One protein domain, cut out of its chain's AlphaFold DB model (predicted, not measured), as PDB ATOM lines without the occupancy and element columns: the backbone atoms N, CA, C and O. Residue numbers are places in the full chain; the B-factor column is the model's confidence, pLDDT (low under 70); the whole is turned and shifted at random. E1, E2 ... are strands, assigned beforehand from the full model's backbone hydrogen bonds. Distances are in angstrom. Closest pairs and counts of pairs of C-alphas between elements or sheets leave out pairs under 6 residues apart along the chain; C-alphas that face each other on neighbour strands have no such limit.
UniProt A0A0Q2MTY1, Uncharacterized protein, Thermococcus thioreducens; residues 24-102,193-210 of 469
ATOM      1  N   ALA A  24      26.937  42.771 -12.368       35.66
ATOM      2  CA  ALA A  24      26.268  41.548 -12.774       35.66
ATOM      3  C   ALA A  24      27.204  40.396 -12.393       35.66
ATOM      4  O   ALA A  24      28.234  40.231 -13.021       35.66
ATOM      5  N   GLU A  25      26.889  39.693 -11.303       48.34
ATOM      6  CA  GLU A  25      27.121  38.253 -11.068       48.34
ATOM      7  C   GLU A  25      28.388  37.580 -11.654       48.34
ATOM      8  O   GLU A  25      28.328  36.431 -12.085       48.34
ATOM      9  N   VAL A  26      29.554  38.230 -11.650       56.75
ATOM     10  CA  VAL A  26      30.821  37.586 -12.035       56.75
ATOM     11  C   VAL A  26      31.736  37.522 -10.820       56.75
ATOM     12  O   VAL A  26      32.177  38.541 -10.293       56.75
ATOM     13  N   THR A  27      31.999  36.305 -10.348       74.88
ATOM     14  CA  THR A  27      32.975  36.036  -9.285       74.88
ATOM     15  C   THR A  27      34.382  36.346  -9.804       74.88
ATOM     16  O   THR A  27      34.699  35.925 -10.922       74.88
ATOM     17  N   PRO A  28      35.242  37.043  -9.034       86.50
ATOM     18  CA  PRO A  28      36.630  37.241  -9.431       86.50
ATOM     19  C   PRO A  28      37.321  35.886  -9.624       86.50
ATOM     20  O   PRO A  28      37.098  34.939  -8.866       86.50
ATOM     21  N   VAL A  29      38.169  35.789 -10.647       86.81
ATOM     22  CA  VAL A  29      38.977  34.589 -10.914       86.81
ATOM     23  C   VAL A  29      40.159  34.479  -9.955       86.81
ATOM     24  O   VAL A  29      40.671  33.382  -9.738       86.81
ATOM     25  N   ALA A  30      40.574  35.602  -9.363       89.75
ATOM     26  CA  ALA A  30      41.563  35.649  -8.300       89.75
ATOM     27  C   ALA A  30      41.374  36.889  -7.417       89.75
ATOM     28  O   ALA A  30      40.912  37.936  -7.875       89.75
ATOM     29  N   THR A  31      41.787  36.767  -6.157       91.56
ATOM     30  CA  THR A  31      41.848  37.877  -5.204       91.56
ATOM     31  C   THR A  31      43.148  37.792  -4.419       91.56
ATOM     32  O   THR A  31      43.520  36.725  -3.915       91.56
ATOM     33  N   PHE A  32      43.842  38.916  -4.287       89.44
ATOM     34  CA  PHE A  32      45.122  39.002  -3.597       89.44
ATOM     35  C   PHE A  32      45.136  40.160  -2.618       89.44
ATOM     36  O   PHE A  32      44.640  41.232  -2.927       89.44
ATOM     37  N   GLN A  33      45.788  39.976  -1.474       92.44
ATOM     38  CA  GLN A  33      46.228  41.110  -0.673       92.44
ATOM     39  C   GLN A  33      47.634  41.511  -1.120       92.44
ATOM     40  O   GLN A  33      48.521  40.656  -1.199       92.44
ATOM     41  N   VAL A  34      47.827  42.799  -1.382       89.88
ATOM     42  CA  VAL A  34      49.130  43.419  -1.637       89.88
ATOM     43  C   VAL A  34      49.479  44.375  -0.505       89.88
ATOM     44  O   VAL A  34      48.612  45.041   0.065       89.88
ATOM     45  N   VAL A  35      50.761  44.402  -0.155       91.62
ATOM     46  CA  VAL A  35      51.328  45.249   0.895       91.62
ATOM     47  C   VAL A  35      52.585  45.897   0.329       91.62
ATOM     48  O   VAL A  35      53.372  45.225  -0.351       91.62
ATOM     49  N   ALA A  36      52.755  47.192   0.591       86.00
ATOM     50  CA  ALA A  36      53.914  47.949   0.142       86.00
ATOM     51  C   ALA A  36      55.215  47.325   0.687       86.00
ATOM     52  O   ALA A  36      55.283  46.893   1.841       86.00
ATOM     53  N   GLY A  37      56.240  47.228  -0.159       80.25
ATOM     54  CA  GLY A  37      57.545  46.643   0.155       80.25
ATOM     55  C   GLY A  37      57.580  45.114   0.298       80.25
ATOM     56  O   GLY A  37      58.612  44.574   0.695       80.25
ATOM     57  N   GLN A  38      56.488  44.395   0.002       89.06
ATOM     58  CA  GLN A  38      56.417  42.931   0.125       89.06
ATOM     59  C   GLN A  38      56.172  42.248  -1.231       89.06
ATOM     60  O   GLN A  38      55.024  41.913  -1.533       89.06
ATOM     61  N   PRO A  39      57.214  42.010  -2.050       83.19
ATOM     62  CA  PRO A  39      57.061  41.346  -3.343       83.19
ATOM     63  C   PRO A  39      56.688  39.866  -3.189       83.19
ATOM     64  O   PRO A  39      57.105  39.192  -2.242       83.19
ATOM     65  N   TRP A  40      55.921  39.336  -4.143       83.19
ATOM     66  CA  TRP A  40      55.527  37.922  -4.171       83.19
ATOM     67  C   TRP A  40      55.150  37.446  -5.580       83.19
ATOM     68  O   TRP A  40      54.900  38.252  -6.473       83.19
ATOM     69  N   THR A  41      55.041  36.125  -5.758       82.25
ATOM     70  CA  THR A  41      54.584  35.475  -7.002       82.25
ATOM     71  C   THR A  41      53.395  34.557  -6.720       82.25
ATOM     72  O   THR A  41      53.417  33.810  -5.738       82.25
ATOM     73  N   LYS A  42      52.360  34.587  -7.566       84.62
ATOM     74  CA  LYS A  42      51.206  33.669  -7.515       84.62
ATOM     75  C   LYS A  42      50.754  33.267  -8.910       84.62
ATOM     76  O   LYS A  42      50.969  33.991  -9.873       84.62
ATOM     77  N   GLU A  43      50.077  32.132  -9.005       85.00
ATOM     78  CA  GLU A  43      49.442  31.683 -10.243       85.00
ATOM     79  C   GLU A  43      47.946  32.022 -10.241       85.00
ATOM     80  O   GLU A  43      47.266  31.888  -9.220       85.00
ATOM     81  N   ILE A  44      47.442  32.434 -11.402       86.38
ATOM     82  CA  ILE A  44      46.015  32.529 -11.729       86.38
ATOM     83  C   ILE A  44      45.717  31.620 -12.917       86.38
ATOM     84  O   ILE A  44      46.648  31.201 -13.611       86.38
ATOM     85  N   PRO A  45      44.440  31.304 -13.203       85.19
ATOM     86  CA  PRO A  45      44.115  30.535 -14.396       85.19
ATOM     87  C   PRO A  45      44.787  31.153 -15.636       85.19
ATOM     88  O   PRO A  45      44.561  32.308 -15.972       85.19
ATOM     89  N   GLY A  46      45.685  30.418 -16.291       78.38
ATOM     90  CA  GLY A  46      46.337  30.864 -17.527       78.38
ATOM     91  C   GLY A  46      47.436  31.933 -17.398       78.38
ATOM     92  O   GLY A  46      47.896  32.400 -18.441       78.38
ATOM     93  N   ALA A  47      47.864  32.333 -16.190       83.19
ATOM     94  CA  ALA A  47      48.981  33.272 -16.020       83.19
ATOM     95  C   ALA A  47      49.724  33.142 -14.673       83.19
ATOM     96  O   ALA A  47      49.167  32.709 -13.667       83.19
ATOM     97  N   ILE A  48      50.990  33.563 -14.648       81.44
ATOM     98  CA  ILE A  48      51.828  33.720 -13.452       81.44
ATOM     99  C   ILE A  48      51.989  35.218 -13.185       81.44
ATOM    100  O   ILE A  48      52.362  35.966 -14.080       81.44
ATOM    101  N   VAL A  49      51.716  35.661 -11.962       83.88
ATOM    102  CA  VAL A  49      51.645  37.069 -11.559       83.88
ATOM    103  C   VAL A  49      52.712  37.351 -10.510       83.88
ATOM    104  O   VAL A  49      52.782  36.658  -9.496       83.88
ATOM    105  N   ASN A  50      53.508  38.391 -10.728       77.81
ATOM    106  CA  ASN A  50      54.535  38.874  -9.816       77.81
ATOM    107  C   ASN A  50      54.179  40.282  -9.340       77.81
ATOM    108  O   ASN A  50      54.000  41.184 -10.151       77.81
ATOM    109  N   TRP A  51      54.114  40.472  -8.030       83.38
ATOM    110  CA  TRP A  51      53.959  41.774  -7.396       83.38
ATOM    111  C   TRP A  51      55.330  42.366  -7.067       83.38
ATOM    112  O   TRP A  51      56.156  41.682  -6.455       83.38
ATOM    113  N   THR A  52      55.570  43.620  -7.457       74.69
ATOM    114  CA  THR A  52      56.859  44.306  -7.247       74.69
ATOM    115  C   THR A  52      56.996  44.904  -5.849       74.69
ATOM    116  O   THR A  52      58.114  45.024  -5.356       74.69
ATOM    117  N   GLY A  53      55.881  45.200  -5.174       78.25
ATOM    118  CA  GLY A  53      55.888  45.822  -3.848       78.25
ATOM    119  C   GLY A  53      55.528  47.307  -3.834       78.25
ATOM    120  O   GLY A  53      55.611  47.901  -2.764       78.25
ATOM    121  N   GLU A  54      55.146  47.912  -4.957       80.00
ATOM    122  CA  GLU A  54      55.062  49.374  -5.092       80.00
ATOM    123  C   GLU A  54      53.654  49.841  -5.461       80.00
ATOM    124  O   GLU A  54      53.043  49.302  -6.381       80.00
ATOM    125  N   PHE A  55      53.152  50.836  -4.727       84.75
ATOM    126  CA  PHE A  55      51.948  51.572  -5.095       84.75
ATOM    127  C   PHE A  55      52.335  52.952  -5.601       84.75
ATOM    128  O   PHE A  55      53.129  53.633  -4.949       84.75
ATOM    129  N   ASP A  56      51.686  53.381  -6.675       86.00
ATOM    130  CA  ASP A  56      51.976  54.656  -7.317       86.00
ATOM    131  C   ASP A  56      50.710  55.526  -7.312       86.00
ATOM    132  O   ASP A  56      49.583  55.022  -7.385       86.00
ATOM    133  N   TRP A  57      50.878  56.844  -7.176       83.69
ATOM    134  CA  TRP A  57      49.775  57.795  -7.305       83.69
ATOM    135  C   TRP A  57      49.810  58.396  -8.706       83.69
ATOM    136  O   TRP A  57      50.698  59.179  -9.037       83.69
ATOM    137  N   ASN A  58      48.821  58.071  -9.534       74.88
ATOM    138  CA  ASN A  58      48.794  58.503 -10.935       74.88
ATOM    139  C   ASN A  58      48.032  59.826 -11.162       74.88
ATOM    140  O   ASN A  58      47.639  60.153 -12.284       74.88
ATOM    141  N   GLY A  59      47.769  60.581 -10.090       74.44
ATOM    142  CA  GLY A  59      46.996  61.826 -10.118       74.44
ATOM    143  C   GLY A  59      45.476  61.634 -10.103       74.44
ATOM    144  O   GLY A  59      44.750  62.578  -9.796       74.44
ATOM    145  N   LYS A  60      44.973  60.429 -10.403       72.75
ATOM    146  CA  LYS A  60      43.533  60.113 -10.409       72.75
ATOM    147  C   LYS A  60      43.141  59.048  -9.390       72.75
ATOM    148  O   LYS A  60      41.983  59.013  -8.979       72.75
ATOM    149  N   GLY A  61      44.085  58.215  -8.977       83.56
ATOM    150  CA  GLY A  61      43.882  57.162  -7.996       83.56
ATOM    151  C   GLY A  61      45.184  56.446  -7.666       83.56
ATOM    152  O   GLY A  61      46.249  56.753  -8.210       83.56
ATOM    153  N   TRP A  62      45.080  55.476  -6.766       86.38
ATOM    154  CA  TRP A  62      46.185  54.567  -6.476       86.38
ATOM    155  C   TRP A  62      46.246  53.437  -7.496       86.38
ATOM    156  O   TRP A  62      45.225  52.840  -7.852       86.38
ATOM    157  N   GLU A  63      47.463  53.098  -7.902       89.94
ATOM    158  CA  GLU A  63      47.739  51.942  -8.739       89.94
ATOM    159  C   GLU A  63      48.739  50.986  -8.093       89.94
ATOM    160  O   GLU A  63      49.538  51.356  -7.236       89.94
ATOM    161  N   ALA A  64      48.639  49.722  -8.486       87.50
ATOM    162  CA  ALA A  64      49.492  48.633  -8.048       87.50
ATOM    163  C   ALA A  64      49.988  47.911  -9.298       87.50
ATOM    164  O   ALA A  64      49.208  47.240  -9.975       87.50
ATOM    165  N   THR A  65      51.283  48.011  -9.580       86.75
ATOM    166  CA  THR A  65      51.920  47.398 -10.750       86.75
ATOM    167  C   THR A  65      52.358  45.937 -10.540       86.75
ATOM    168  O   THR A  65      53.118  45.592  -9.636       86.75
ATOM    169  N   PHE A  66      51.938  45.053 -11.441       83.38
ATOM    170  CA  PHE A  66      52.280  43.630 -11.483       83.38
ATOM    171  C   PHE A  66      53.048  43.290 -12.762       83.38
ATOM    172  O   PHE A  66      52.779  43.846 -13.819       83.38
ATOM    173  N   SER A  67      53.948  42.308 -12.714       81.00
ATOM    174  CA  SER A  67      54.455  41.629 -13.913       81.00
ATOM    175  C   SER A  67      53.704  40.319 -14.111       81.00
ATOM    176  O   SER A  67      53.747  39.439 -13.254       81.00
ATOM    177  N   VAL A  68      53.053  40.162 -15.259       78.25
ATOM    178  CA  VAL A  68      52.230  38.993 -15.584       78.25
ATOM    179  C   VAL A  68      52.845  38.231 -16.754       78.25
ATOM    180  O   VAL A  68      53.234  38.834 -17.751       78.25
ATOM    181  N   TYR A  69      52.942  36.908 -16.630       74.88
ATOM    182  CA  TYR A  69      53.356  35.970 -17.673       74.88
ATOM    183  C   TYR A  69      52.180  35.070 -18.060       74.88
ATOM    184  O   TYR A  69      51.697  34.296 -17.235       74.88
ATOM    185  N   PHE A  70      51.730  35.137 -19.308       74.38
ATOM    186  CA  PHE A  70      50.592  34.368 -19.807       74.38
ATOM    187  C   PHE A  70      51.067  33.018 -20.336       74.38
ATOM    188  O   PHE A  70      51.862  32.938 -21.270       74.38
ATOM    189  N   THR A  71      50.583  31.927 -19.743       73.44
ATOM    190  CA  THR A  71      51.127  30.584 -20.003       73.44
ATOM    191  C   THR A  71      50.736  30.019 -21.369       73.44
ATOM    192  O   THR A  71      51.438  29.160 -21.896       73.44
ATOM    193  N   GLU A  72      49.638  30.502 -21.951       65.81
ATOM    194  CA  GLU A  72      49.138  30.071 -23.264       65.81
ATOM    195  C   GLU A  72      49.842  30.784 -24.427       65.81
ATOM    196  O   GLU A  72      50.106  30.163 -25.456       65.81
ATOM    197  N   THR A  73      50.149  32.075 -24.269       63.06
ATOM    198  CA  THR A  73      50.770  32.914 -25.308       63.06
ATOM    199  C   THR A  73      52.289  33.012 -25.156       63.06
ATOM    200  O   THR A  73      52.988  33.251 -26.137       63.06
ATOM    201  N   GLY A  74      52.814  32.798 -23.945       62.88
ATOM    202  CA  GLY A  74      54.226  32.980 -23.606       62.88
ATOM    203  C   GLY A  74      54.637  34.444 -23.417       62.88
ATOM    204  O   GLY A  74      55.828  34.719 -23.271       62.88
ATOM    205  N   TYR A  75      53.689  35.390 -23.432       57.56
ATOM    206  CA  TYR A  75      53.972  36.816 -23.271       57.56
ATOM    207  C   TYR A  75      54.164  37.209 -21.808       57.56
ATOM    208  O   TYR A  75      53.464  36.717 -20.924       57.56
ATOM    209  N   GLN A  76      55.088  38.142 -21.568       70.00
ATOM    210  CA  GLN A  76      55.314  38.768 -20.269       70.00
ATOM    211  C   GLN A  76      55.179  40.285 -20.394       70.00
ATOM    212  O   GLN A  76      55.850  40.892 -21.228       70.00
ATOM    213  N   HIS A  77      54.346  40.898 -19.558       69.38
ATOM    214  CA  HIS A  77      54.143  42.347 -19.555       69.38
ATOM    215  C   HIS A  77      53.771  42.882 -18.167       69.38
ATOM    216  O   HIS A  77      53.425  42.121 -17.261       69.38
ATOM    217  N   GLY A  78      53.896  44.201 -17.998       74.00
ATOM    218  CA  GLY A  78      53.410  44.918 -16.822       74.00
ATOM    219  C   GLY A  78      51.901  45.156 -16.907       74.00
ATOM    220  O   GLY A  78      51.387  45.447 -17.985       74.00
ATOM    221  N   VAL A  79      51.202  45.028 -15.785       81.00
ATOM    222  CA  VAL A  79      49.771  45.312 -15.643       81.00
ATOM    223  C   VAL A  79      49.565  46.084 -14.354       81.00
ATOM    224  O   VAL A  79      50.002  45.628 -13.302       81.00
ATOM    225  N   SER A  80      48.868  47.210 -14.414       84.12
ATOM    226  CA  SER A  80      48.451  47.929 -13.212       84.12
ATOM    227  C   SER A  80      47.077  47.435 -12.783       84.12
ATOM    228  O   SER A  80      46.205  47.238 -13.618       84.12
ATOM    229  N   ALA A  81      46.859  47.227 -11.491       86.69
ATOM    230  CA  ALA A  81      45.518  47.286 -10.931       86.69
ATOM    231  C   ALA A  81      45.244  48.743 -10.549       86.69
ATOM    232  O   ALA A  81      46.143  49.412 -10.046       86.69
ATOM    233  N   THR A  82      44.027  49.235 -10.764       88.12
ATOM    234  CA  THR A  82      43.631  50.592 -10.346       88.12
ATOM    235  C   THR A  82      42.319  50.545  -9.582       88.12
ATOM    236  O   THR A  82      41.581  49.560  -9.662       88.12
ATOM    237  N   GLU A  83      41.994  51.606  -8.847       83.06
ATOM    238  CA  GLU A  83      40.706  51.726  -8.143       83.06
ATOM    239  C   GLU A  83      39.494  51.631  -9.089       83.06
ATOM    240  O   GLU A  83      38.412  51.214  -8.676       83.06
ATOM    241  N   ASN A  84      39.684  51.958 -10.372       81.81
ATOM    242  CA  ASN A  84      38.639  51.907 -11.396       81.81
ATOM    243  C   ASN A  84      38.678  50.634 -12.245       81.81
ATOM    244  O   ASN A  84      37.723  50.346 -12.962       81.81
ATOM    245  N   GLY A  85      39.757  49.858 -12.164       82.88
ATOM    246  CA  GLY A  85      39.956  48.671 -12.975       82.88
ATOM    247  C   GLY A  85      40.701  48.935 -14.272       82.88
ATOM    248  O   GLY A  85      40.378  49.863 -15.010       82.88
ATOM    249  N   PHE A  86      41.652  48.058 -14.583       81.94
ATOM    250  CA  PHE A  86      42.487  48.147 -15.778       81.94
ATOM    251  C   PHE A  86      42.550  46.806 -16.513       81.94
ATOM    252  O   PHE A  86      42.701  45.750 -15.897       81.94
ATOM    253  N   VAL A  87      42.406  46.834 -17.835       81.00
ATOM    254  CA  VAL A  87      42.444  45.640 -18.687       81.00
ATOM    255  C   VAL A  87      43.892  45.306 -19.048       81.00
ATOM    256  O   VAL A  87      44.602  46.164 -19.565       81.00
ATOM    257  N   ASP A  88      44.325  44.060 -18.833       75.50
ATOM    258  CA  ASP A  88      45.684  43.620 -19.196       75.50
ATOM    259  C   ASP A  88      45.973  43.712 -20.707       75.50
ATOM    260  O   ASP A  88      45.071  43.932 -21.518       75.50
ATOM    261  N   SER A  89      47.240  43.553 -21.113       69.25
ATOM    262  CA  SER A  89      47.618  43.745 -22.520       69.25
ATOM    263  C   SER A  89      47.244  42.576 -23.442       69.25
ATOM    264  O   SER A  89      47.275  42.746 -24.659       69.25
ATOM    265  N   ASP A  90      46.849  41.426 -22.890       69.00
ATOM    266  CA  ASP A  90      46.257  40.317 -23.654       69.00
ATOM    267  C   ASP A  90      44.720  40.467 -23.761       69.00
ATOM    268  O   ASP A  90      44.057  39.688 -24.448       69.00
ATOM    269  N   GLY A  91      44.139  41.486 -23.114       75.75
ATOM    270  CA  GLY A  91      42.703  41.743 -23.073       75.75
ATOM    271  C   GLY A  91      41.919  40.699 -22.281       75.75
ATOM    272  O   GLY A  91      40.702  40.625 -22.439       75.75
ATOM    273  N   LYS A  92      42.583  39.870 -21.467       79.44
ATOM    274  CA  LYS A  92      42.005  38.667 -20.849       79.44
ATOM    275  C   LYS A  92      41.379  38.959 -19.489       79.44
ATOM    276  O   LYS A  92      40.313  38.415 -19.182       79.44
ATOM    277  N   TYR A  93      42.003  39.829 -18.700       85.44
ATOM    278  CA  TYR A  93      41.572  40.159 -17.346       85.44
ATOM    279  C   TYR A  93      41.425  41.662 -17.101       85.44
ATOM    280  O   TYR A  93      42.087  42.481 -17.730       85.44
ATOM    281  N   ILE A  94      40.562  41.996 -16.142       87.25
ATOM    282  CA  ILE A  94      40.381  43.321 -15.541       87.25
ATOM    283  C   ILE A  94      40.938  43.263 -14.116       87.25
ATOM    284  O   ILE A  94      40.566  42.373 -13.351       87.25
ATOM    285  N   TRP A  95      41.783  44.222 -13.758       90.56
ATOM    286  CA  TRP A  95      42.516  44.289 -12.497       90.56
ATOM    287  C   TRP A  95      42.060  45.491 -11.680       90.56
ATOM    288  O   TRP A  95      42.330  46.628 -12.060       90.56
ATOM    289  N   ILE A  96      41.368  45.245 -10.568       91.44
ATOM    290  CA  ILE A  96      40.781  46.287  -9.714       91.44
ATOM    291  C   ILE A  96      41.457  46.263  -8.345       91.44
ATOM    292  O   ILE A  96      41.605  45.188  -7.767       91.44
ATOM    293  N   ILE A  97      41.822  47.423  -7.797       91.50
ATOM    294  CA  ILE A  97      42.212  47.554  -6.387       91.50
ATOM    295  C   ILE A  97      41.017  48.033  -5.575       91.50
ATOM    296  O   ILE A  97      40.356  49.010  -5.910       91.50
ATOM    297  N   THR A  98      40.771  47.368  -4.459       88.94
ATOM    298  CA  THR A  98      39.766  47.730  -3.468       88.94
ATOM    299  C   THR A  98      40.377  47.713  -2.069       88.94
ATOM    300  O   THR A  98      41.501  47.253  -1.862       88.94
ATOM    301  N   ASN A  99      39.638  48.225  -1.078       89.44
ATOM    302  CA  ASN A  99      40.045  48.222   0.334       89.44
ATOM    303  C   ASN A  99      41.444  48.822   0.581       89.44
ATOM    304  O   ASN A  99      42.199  48.321   1.418       89.44
ATOM    305  N   LEU A 100      41.787  49.877  -0.162       90.75
ATOM    306  CA  LEU A 100      43.050  50.593  -0.021       90.75
ATOM    307  C   LEU A 100      43.181  51.206   1.374       90.75
ATOM    308  O   LEU A 100      42.255  51.825   1.901       90.75
ATOM    309  N   GLN A 101      44.356  51.028   1.964       92.44
ATOM    310  CA  GLN A 101      44.762  51.663   3.208       92.44
ATOM    311  C   GLN A 101      45.936  52.584   2.915       92.44
ATOM    312  O   GLN A 101      46.893  52.178   2.253       92.44
ATOM    313  N   THR A 102      45.875  53.802   3.441       93.69
ATOM    314  CA  THR A 102      46.903  54.828   3.261       93.69
ATOM    315  C   THR A 102      47.468  55.292   4.599       93.69
ATOM    316  O   THR A 102      46.865  55.099   5.659       93.69
ATOM    317  N   SER A 193      48.611  49.262   1.830       93.56
ATOM    318  CA  SER A 193      48.057  47.971   1.422       93.56
ATOM    319  C   SER A 193      46.755  48.118   0.638       93.56
ATOM    320  O   SER A 193      46.085  49.145   0.721       93.56
ATOM    321  N   GLY A 194      46.385  47.068  -0.091       92.44
ATOM    322  CA  GLY A 194      45.140  46.996  -0.851       92.44
ATOM    323  C   GLY A 194      44.791  45.559  -1.228       92.44
ATOM    324  O   GLY A 194      45.628  44.654  -1.160       92.44
ATOM    325  N   THR A 195      43.541  45.336  -1.610       92.81
ATOM    326  CA  THR A 195      43.063  44.062  -2.147       92.81
ATOM    327  C   THR A 195      42.944  44.181  -3.661       92.81
ATOM    328  O   THR A 195      42.226  45.042  -4.145       92.81
ATOM    329  N   VAL A 196      43.613  43.316  -4.418       92.00
ATOM    330  CA  VAL A 196      43.461  43.242  -5.875       92.00
ATOM    331  C   VAL A 196      42.486  42.138  -6.241       92.00
ATOM    332  O   VAL A 196      42.675  40.983  -5.856       92.00
ATOM    333  N   GLU A 197      41.455  42.493  -6.993       92.81
ATOM    334  CA  GLU A 197      40.446  41.597  -7.544       92.81
ATOM    335  C   GLU A 197      40.626  41.508  -9.062       92.81
ATOM    336  O   GLU A 197      40.704  42.523  -9.755       92.81
ATOM    337  N   VAL A 198      40.705  40.280  -9.579       90.19
ATOM    338  CA  VAL A 198      40.918  40.005 -11.003       90.19
ATOM    339  C   VAL A 198      39.657  39.388 -11.589       90.19
ATOM    340  O   VAL A 198      39.191  38.351 -11.112       90.19
ATOM    341  N   TYR A 199      39.121  39.995 -12.642       85.38
ATOM    342  CA  TYR A 199      37.904  39.558 -13.327       85.38
ATOM    343  C   TYR A 199      38.201  39.169 -14.777       85.38
ATOM    344  O   TYR A 199      39.098  39.744 -15.382       85.38
ATOM    345  N   PRO A 200      37.460  38.222 -15.375       80.88
ATOM    346  CA  PRO A 200      37.551  37.975 -16.808       80.88
ATOM    347  C   PRO A 200      37.008  39.184 -17.586       80.88
ATOM    348  O   PRO A 200      35.994  39.762 -17.195       80.88
ATOM    349  N   ASN A 201      37.654  39.552 -18.692       78.94
ATOM    350  CA  ASN A 201      37.231  40.665 -19.545       78.94
ATOM    351  C   ASN A 201      36.389  40.173 -20.745       78.94
ATOM    352  O   ASN A 201      36.921  39.488 -21.618       78.94
ATOM    353  N   PRO A 202      35.091  40.523 -20.841       57.66
ATOM    354  CA  PRO A 202      34.234  40.064 -21.933       57.66
ATOM    355  C   PRO A 202      34.181  40.991 -23.160       57.66
ATOM    356  O   PRO A 202      33.454  40.665 -24.099       57.66
ATOM    357  N   GLY A 203      34.872  42.141 -23.195       54.78
ATOM    358  CA  GLY A 203      34.683  43.044 -24.342       54.78
ATOM    359  C   GLY A 203      35.414  44.383 -24.383       54.78
ATOM    360  O   GLY A 203      35.084  45.179 -25.260       54.78
ATOM    361  N   TYR A 204      36.379  44.656 -23.504       57.62
ATOM    362  CA  TYR A 204      37.215  45.859 -23.618       57.62
ATOM    363  C   TYR A 204      38.547  45.562 -24.315       57.62
ATOM    364  O   TYR A 204      39.098  44.476 -24.115       57.62
ATOM    365  N   PRO A 205      39.082  46.487 -25.131       64.56
ATOM    366  CA  PRO A 205      40.395  46.299 -25.719       64.56
ATOM    367  C   PRO A 205      41.482  46.289 -24.626       64.56
ATOM    368  O   PRO A 205      41.298  46.901 -23.567       64.56
ATOM    369  N   PRO A 206      42.608  45.604 -24.867       65.81
ATOM    370  CA  PRO A 206      43.723  45.571 -23.930       65.81
ATOM    371  C   PRO A 206      44.216  46.970 -23.529       65.81
ATOM    372  O   PRO A 206      44.226  47.876 -24.363       65.81
ATOM    373  N   GLY A 207      44.655  47.147 -22.279       62.59
ATOM    374  CA  GLY A 207      45.209  48.415 -21.779       62.59
ATOM    375  C   GLY A 207      44.184  49.519 -21.484       62.59
ATOM    376  O   GLY A 207      44.543  50.694 -21.463       62.59
ATOM    377  N   THR A 208      42.911  49.164 -21.297       66.62
ATOM    378  CA  THR A 208      41.825  50.125 -21.032       66.62
ATOM    379  C   THR A 208      41.563  50.268 -19.534       66.62
ATOM    380  O   THR A 208      41.315  49.266 -18.864       66.62
ATOM    381  N   GLU A 209      41.540  51.498 -19.014       63.59
ATOM    382  CA  GLU A 209      41.017  51.790 -17.673       63.59
ATOM    383  C   GLU A 209      39.497  52.013 -17.737       63.59
ATOM    384  O   GLU A 209      39.006  52.723 -18.616       63.59
ATOM    385  N   LEU A 210      38.732  51.387 -16.840       61.00
ATOM    386  CA  LEU A 210      37.268  51.323 -16.965       61.00
ATOM    387  C   LEU A 210      36.533  52.587 -16.491       61.00
ATOM    388  O   LEU A 210      35.357  52.740 -16.813       61.00
TER     389      LEU A 210
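Overview. This is residues 24 to 102 and 193 to 210 of the 469 residues of an uncharacterized protein of Thermococcus thioreducens (UniProt A0A0Q2MTY1). Two strongly twisted sheets stand face to face as a sandwich, four strands E2, E3, E4, E5 in one layer and three strands E1, E7, E6 in the other, with the strands of the one crossing those of the other at 39 degrees. The edge strands E5 and E6 come together where the layers meet, and the chain changes sheet at the links E1 to E2 and E5 to E6. The printed part has 97 residues with seven named strands, E1 to E7 in order, and no named helix, an all-strand domain; both sheets are antiparallel. The whole is compact and rounded, with a radius of gyration of the C-alphas of 12.4 A and spans of 35 by 28 by 24 A.

Along the chain. E1, residues 30 to 35, begins at C-alpha 30 (41.563, 35.649, -8.300). E2 is residues 40 to 44. E3, residues 47 to 57, is the longest strand by residues, 26.0 A from first to last C-alpha, and bends by 73 degrees at residue 53. E4, residues 62 to 70, is 24.6 A long, and E5 is residues 76 to 82. E6, residues 93 to 102, is 25.9 A long, bends by 57 degrees at residue 99 and ends at C-alpha 102 (46.903, 54.828, 3.261). E7, residues 193 to 200, is 23.3 A long and ends at C-alpha 200 (37.551, 37.975, -16.808).

Arrangement. E2, E3, E4 and E5 make a meander, each strand the antiparallel neighbour of the one before, and each step is a hairpin. N 42 and O 49 of E2 and E3 are 2.9 A apart, N 50 and O 67 of E3 and E4 2.7 A, and N 66 and O 79 of E4 and E5 2.7 A, within hydrogen-bond range. In the other sheet E7 is the inner strand: N 32 of E1 and O 196 are 2.8 A apart, and N 96 of E6 and O 197 are 2.9 A apart. Between the sheets, the closest C-alphas of E5 and E6 are those of Ala 81 and Trp 95, 4.5 A apart, and those of E1 and E3 are Val 35 and Gly 53, 6.6 A apart. E4 and E7 are near each other, with 6 pairs of C-alphas within 10 A, while E2 and E6 are apart.

Size, cuts and confidence. The two C-alphas farthest apart are those of Glu 72 and Thr 102, at 36.4 A. Residues 103 to 192 are not printed, and C-alphas 102 and 193 are 7.2 A apart across this cut. Of the links that are printed whole, E5 to E6 is short and the others are tight. Mean pLDDT of the printed part is 79.5; residues 24 to 26, 72 to 75, 77, 89 to 90 and 202 to 210 are under 70.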